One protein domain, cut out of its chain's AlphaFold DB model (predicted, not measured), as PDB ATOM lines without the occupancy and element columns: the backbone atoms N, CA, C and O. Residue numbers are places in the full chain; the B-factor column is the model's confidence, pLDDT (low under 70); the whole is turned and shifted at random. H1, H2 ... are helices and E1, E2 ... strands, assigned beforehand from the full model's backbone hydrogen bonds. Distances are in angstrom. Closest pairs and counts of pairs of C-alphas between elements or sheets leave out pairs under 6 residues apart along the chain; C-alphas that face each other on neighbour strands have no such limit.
ATOM      1  N   LEU A  90      44.394  41.061 -36.950       91.81
ATOM      2  CA  LEU A  90      44.168  40.841 -38.378       91.81
ATOM      3  C   LEU A  90      45.003  41.809 -39.218       91.81
ATOM      4  O   LEU A  90      44.947  43.017 -39.011       91.81
ATOM      5  N   MET A  91      45.733  41.283 -40.201       90.88
ATOM      6  CA  MET A  91      46.377  42.083 -41.243       90.88
ATOM      7  C   MET A  91      45.639  41.874 -42.562       90.88
ATOM      8  O   MET A  91      45.449  40.737 -42.995       90.88
ATOM      9  N   VAL A  92      45.219  42.967 -43.188       92.50
ATOM     10  CA  VAL A  92      44.499  42.969 -44.462       92.50
ATOM     11  C   VAL A  92      45.404  43.602 -45.507       92.50
ATOM     12  O   VAL A  92      45.832  44.739 -45.341       92.50
ATOM     13  N   ILE A  93      45.720  42.857 -46.565       92.06
ATOM     14  CA  ILE A  93      46.644  43.299 -47.612       92.06
ATOM     15  C   ILE A  93      45.851  43.739 -48.841       92.06
ATOM     16  O   ILE A  93      45.015  42.989 -49.351       92.06
ATOM     17  N   GLY A  94      46.185  44.925 -49.340       89.38
ATOM     18  CA  GLY A  94      45.632  45.498 -50.556       89.38
ATOM     19  C   GLY A  94      44.362  46.313 -50.344       89.38
ATOM     20  O   GLY A  94      43.968  46.648 -49.229       89.38
ATOM     21  N   GLN A  95      43.737  46.668 -51.464       82.75
ATOM     22  CA  GLN A  95      42.611  47.596 -51.507       82.75
ATOM     23  C   GLN A  95      41.305  46.877 -51.148       82.75
ATOM     24  O   GLN A  95      40.580  46.385 -52.015       82.75
ATOM     25  N   VAL A  96      41.019  46.787 -49.850       84.81
ATOM     26  CA  VAL A  96      39.817  46.142 -49.309       84.81
ATOM     27  C   VAL A  96      39.004  47.164 -48.527       84.81
ATOM     28  O   VAL A  96      39.545  47.909 -47.710       84.81
ATOM     29  N   LYS A  97      37.686  47.191 -48.755       86.50
ATOM     30  CA  LYS A  97      36.791  48.033 -47.955       86.50
ATOM     31  C   LYS A  97      36.849  47.602 -46.489       86.50
ATOM     32  O   LYS A  97      36.807  46.398 -46.229       86.50
ATOM     33  N   PRO A  98      36.888  48.548 -45.543       86.38
ATOM     34  CA  PRO A  98      36.962  48.205 -44.136       86.38
ATOM     35  C   PRO A  98      35.770  47.361 -43.697       86.38
ATOM     36  O   PRO A  98      34.640  47.604 -44.124       86.38
ATOM     37  N   PHE A  99      36.028  46.381 -42.837       85.25
ATOM     38  CA  PHE A  99      35.003  45.499 -42.293       85.25
ATOM     39  C   PHE A  99      35.202  45.283 -40.797       85.25
ATOM     40  O   PHE A  99      36.323  45.325 -40.284       85.25
ATOM     41  N   ASP A 100      34.096  45.032 -40.099       85.19
ATOM     42  CA  ASP A 100      34.143  44.602 -38.711       85.19
ATOM     43  C   ASP A 100      34.436  43.098 -38.653       85.19
ATOM     44  O   ASP A 100      33.757  42.277 -39.272       85.19
ATOM     45  N   ALA A 101      35.454  42.743 -37.875       86.25
ATOM     46  CA  ALA A 101      35.813  41.370 -37.559       86.25
ATOM     47  C   ALA A 101      35.953  41.213 -36.036       86.25
ATOM     48  O   ALA A 101      36.328  42.173 -35.357       86.25
ATOM     49  N   PRO A 102      35.680  40.018 -35.475       84.38
ATOM     50  CA  PRO A 102      35.816  39.745 -34.043       84.38
ATOM     51  C   PRO A 102      37.295  39.552 -33.651       84.38
ATOM     52  O   PRO A 102      37.710  38.481 -33.216       84.38
ATOM     53  N   VAL A 103      38.105  40.593 -33.848       87.56
ATOM     54  CA  VAL A 103      39.562  40.617 -33.647       87.56
ATOM     55  C   VAL A 103      39.958  41.810 -32.778       87.56
ATOM     56  O   VAL A 103      39.235  42.803 -32.700       87.56
ATOM     57  N   VAL A 104      41.098  41.716 -32.094       87.62
ATOM     58  CA  VAL A 104      41.549  42.761 -31.155       87.62
ATOM     59  C   VAL A 104      42.218  43.947 -31.847       87.62
ATOM     60  O   VAL A 104      42.292  45.025 -31.262       87.62
ATOM     61  N   SER A 105      42.684  43.761 -33.082       87.06
ATOM     62  CA  SER A 105      43.226  44.815 -33.938       87.06
ATOM     63  C   SER A 105      43.055  44.449 -35.412       87.06
ATOM     64  O   SER A 105      43.013  43.269 -35.769       87.06
ATOM     65  N   VAL A 106      42.951  45.469 -36.266       89.56
ATOM     66  CA  VAL A 106      42.964  45.334 -37.727       89.56
ATOM     67  C   VAL A 106      43.974  46.333 -38.281       89.56
ATOM     68  O   VAL A 106      43.904  47.517 -37.950       89.56
ATOM     69  N   HIS A 107      44.892  45.856 -39.117       88.75
ATOM     70  CA  HIS A 107      45.904  46.666 -39.789       88.75
ATOM     71  C   HIS A 107      45.780  46.478 -41.298       88.75
ATOM     72  O   HIS A 107      45.890  45.359 -41.798       88.75
ATOM     73  N   TYR A 108      45.549  47.574 -42.015       89.00
ATOM     74  CA  TYR A 108      45.510  47.583 -43.475       89.00
ATOM     75  C   TYR A 108      46.906  47.895 -44.007       89.00
ATOM     76  O   TYR A 108      47.562  48.830 -43.542       89.00
ATOM     77  N   LEU A 109      47.368  47.081 -44.948       89.38
ATOM     78  CA  LEU A 109      48.716  47.129 -45.493       89.38
ATOM     79  C   LEU A 109      48.667  47.259 -47.011       89.38
ATOM     80  O   LEU A 109      47.861  46.608 -47.680       89.38
ATOM     81  N   ASP A 110      49.593  48.051 -47.543       88.62
ATOM     82  CA  ASP A 110      49.825  48.132 -48.979       88.62
ATOM     83  C   ASP A 110      50.285  46.781 -49.532       88.62
ATOM     84  O   ASP A 110      50.977  46.005 -48.864       88.62
ATOM     85  N   GLY A 111      49.886  46.503 -50.767       90.38
ATOM     86  CA  GLY A 111      50.193  45.268 -51.471       90.38
ATOM     87  C   GLY A 111      49.007  44.785 -52.300       90.38
ATOM     88  O   GLY A 111      48.051  45.522 -52.547       90.38
ATOM     89  N   GLY A 112      49.037  43.511 -52.673       91.44
ATOM     90  CA  GLY A 112      47.878  42.805 -53.212       91.44
ATOM     91  C   GLY A 112      48.007  42.423 -54.682       91.44
ATOM     92  O   GLY A 112      48.883  42.884 -55.412       91.44
ATOM     93  N   HIS A 113      47.107  41.537 -55.092       93.19
ATOM     94  CA  HIS A 113      47.044  40.984 -56.437       93.19
ATOM     95  C   HIS A 113      45.630  41.150 -56.989       93.19
ATOM     96  O   HIS A 113      44.658  41.172 -56.228       93.19
ATOM     97  N   ASP A 114      45.505  41.257 -58.307       91.00
ATOM     98  CA  ASP A 114      44.204  41.205 -58.963       91.00
ATOM     99  C   ASP A 114      43.659  39.763 -59.032       91.00
ATOM    100  O   ASP A 114      44.305  38.795 -58.627       91.00
ATOM    101  N   HIS A 115      42.452  39.600 -59.573       91.06
ATOM    102  CA  HIS A 115      41.797  38.295 -59.729       91.06
ATOM    103  C   HIS A 115      42.528  37.323 -60.680       91.06
ATOM    104  O   HIS A 115      42.162  36.151 -60.738       91.06
ATOM    105  N   LEU A 116      43.537  37.791 -61.426       95.81
ATOM    106  CA  LEU A 116      44.405  36.967 -62.273       95.81
ATOM    107  C   LEU A 116      45.730  36.622 -61.576       95.81
ATOM    108  O   LEU A 116      46.582  35.970 -62.178       95.81
ATOM    109  N   GLY A 117      45.911  37.050 -60.323       92.75
ATOM    110  CA  GLY A 117      47.133  36.830 -59.556       92.75
ATOM    111  C   GLY A 117      48.290  37.731 -59.984       92.75
ATOM    112  O   GLY A 117      49.437  37.413 -59.682       92.75
ATOM    113  N   ARG A 118      48.027  38.836 -60.694       94.62
ATOM    114  CA  ARG A 118      49.059  39.823 -61.037       94.62
ATOM    115  C   ARG A 118      49.202  40.812 -59.894       94.62
ATOM    116  O   ARG A 118      48.199  41.303 -59.383       94.62
ATOM    117  N   GLU A 119      50.438  41.097 -59.507       93.88
ATOM    118  CA  GLU A 119      50.732  42.082 -58.470       93.88
ATOM    119  C   GLU A 119      50.229  43.467 -58.899       93.88
ATOM    120  O   GLU A 119      50.526  43.936 -60.000       93.88
ATOM    121  N   VAL A 120      49.427  44.091 -58.035       91.50
ATOM    122  CA  VAL A 120      48.895  45.447 -58.248       91.50
ATOM    123  C   VAL A 120      49.770  46.466 -57.531       91.50
ATOM    124  O   VAL A 120      50.071  47.512 -58.092       91.50
ATOM    125  N   ASN A 121      50.192  46.142 -56.308       91.31
ATOM    126  CA  ASN A 121      51.093  46.950 -55.499       91.31
ATOM    127  C   ASN A 121      52.065  46.040 -54.752       91.31
ATOM    128  O   ASN A 121      51.680  44.955 -54.308       91.31
ATOM    129  N   ALA A 122      53.292  46.525 -54.569       91.38
ATOM    130  CA  ALA A 122      54.311  45.828 -53.799       91.38
ATOM    131  C   ALA A 122      53.913  45.705 -52.325       91.38
ATOM    132  O   ALA A 122      53.439  46.663 -51.710       91.38
ATOM    133  N   LEU A 123      54.129  44.522 -51.748       90.81
ATOM    134  CA  LEU A 123      53.902  44.291 -50.324       90.81
ATOM    135  C   LEU A 123      54.950  45.031 -49.482       90.81
ATOM    136  O   LEU A 123      56.152  44.797 -49.615       90.81
ATOM    137  N   SER A 124      54.495  45.862 -48.548       86.94
ATOM    138  CA  SER A 124      55.388  46.574 -47.631       86.94
ATOM    139  C   SER A 124      55.818  45.687 -46.452       86.94
ATOM    140  O   SER A 124      55.198  45.712 -45.385       86.94
ATOM    141  N   ILE A 125      56.916  44.943 -46.617       88.44
ATOM    142  CA  ILE A 125      57.488  44.071 -45.572       88.44
ATOM    143  C   ILE A 125      57.844  44.842 -44.295       88.44
ATOM    144  O   ILE A 125      57.576  44.359 -43.198       88.44
ATOM    145  N   GLU A 126      58.391  46.049 -44.425       87.75
ATOM    146  CA  GLU A 126      58.768  46.901 -43.287       87.75
ATOM    147  C   GLU A 126      57.558  47.180 -42.384       87.75
ATOM    148  O   GLU A 126      57.581  46.860 -41.199       87.75
ATOM    149  N   ARG A 127      56.436  47.621 -42.970       85.19
ATOM    150  CA  ARG A 127      55.168  47.810 -42.239       85.19
ATOM    151  C   ARG A 127      54.636  46.538 -41.576       85.19
ATOM    152  O   ARG A 127      54.027  46.639 -40.513       85.19
ATOM    153  N   ILE A 128      54.829  45.356 -42.170       89.38
ATOM    154  CA  ILE A 128      54.440  44.085 -41.528       89.38
ATOM    155  C   ILE A 128      55.256  43.885 -40.254       89.38
ATOM    156  O   ILE A 128      54.687  43.614 -39.196       89.38
ATOM    157  N   VAL A 129      56.579  44.033 -40.356       91.00
ATOM    158  CA  VAL A 129      57.499  43.870 -39.226       91.00
ATOM    159  C   VAL A 129      57.165  44.874 -38.123       91.00
ATOM    160  O   VAL A 129      56.972  44.463 -36.980       91.00
ATOM    161  N   ASP A 130      56.983  46.149 -38.467       88.31
ATOM    162  CA  ASP A 130      56.599  47.194 -37.512       88.31
ATOM    163  C   ASP A 130      55.271  46.874 -36.817       88.31
ATOM    164  O   ASP A 130      55.147  47.015 -35.600       88.31
ATOM    165  N   THR A 131      54.284  46.375 -37.569       86.88
ATOM    166  CA  THR A 131      52.974  46.004 -37.019       86.88
ATOM    167  C   THR A 131      53.089  44.851 -36.020       86.88
ATOM    168  O   THR A 131      52.488  44.919 -34.948       86.88
ATOM    169  N   VAL A 132      53.874  43.810 -36.325       88.31
ATOM    170  CA  VAL A 132      54.082  42.665 -35.415       88.31
ATOM    171  C   VAL A 132      54.844  43.072 -34.150       88.31
ATOM    172  O   VAL A 132      54.553  42.557 -33.072       88.31
ATOM    173  N   LEU A 133      55.821  43.973 -34.275       86.94
ATOM    174  CA  LEU A 133      56.651  44.424 -33.154       86.94
ATOM    175  C   LEU A 133      55.969  45.492 -32.288       86.94
ATOM    176  O   LEU A 133      56.387  45.717 -31.149       86.94
ATOM    177  N   SER A 134      54.925  46.146 -32.800       78.94
ATOM    178  CA  SER A 134      54.160  47.129 -32.039       78.94
ATOM    179  C   SER A 134      53.367  46.470 -30.895       78.94
ATOM    180  O   SER A 134      52.809  45.381 -31.065       78.94
TER     181      SER A 134
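AT A GLANCE: This is residues 90 to 134 of the 147 residues of the protein "Hydant_A_N domain-containing protein" of Desulfosarcina ovata subsp. sediminis (UniProt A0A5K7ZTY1). Two short parallel strands, E1 and E2, lie side by side, and the helix H1 runs back alongside them, nearer to E2. Between the strands, residues 94 to 104 make a wide loop on the side away from H1; residues 110 to 124 reach past one end of the strands and turn back to H1, giving the outline much of its length. The printed part has 45 residues, with two named strands and one named helix in the order E1, E2, H1; its class is mixed, helices and strands, with 18 residues in named elements, under half. It is flat, spanning 32 by 24 by 11 A, and only just loose, close to compact, with a radius of gyration of the C-alphas of 11.5 A.

HOW THE PARTS SIT: Start at E1, residues 90 to 93, and look across to its parallel neighbour E2, residues 105 to 109, at 14 degrees between their directions. C-alphas 90 and 106 face each other at 4.7 A; N 92 and O 107 are 2.8 A apart, within hydrogen-bond range, as are N 109 and O 92 at 2.8 A. Go on to H1, residues 125 to 133: its closest C-alphas to E2 are those of Arg 127 and Leu 109, 7.3 A apart. E1 and H1 are only just apart, closest 8.3 A. In H1, every O i to N i+4 pair is within hydrogen-bond range.

IN THESE COORDINATES: Find C-alpha 90 at (44.168, 40.841, -38.378), where E1 begins its 9.9 A. E2 runs 13.0 A from Ser 105 to Leu 109. H1 runs 12.5 A from Ile 125 to C-alpha 133 at (56.651, 44.424, -33.154).

THE WHOLE: The two C-alphas farthest apart, of Leu 116 and Ser 134, are 33.4 A apart. Both links are long, and the printed part has no cut. The mean pLDDT of the printed part is 89.0, and no printed residue is under 70.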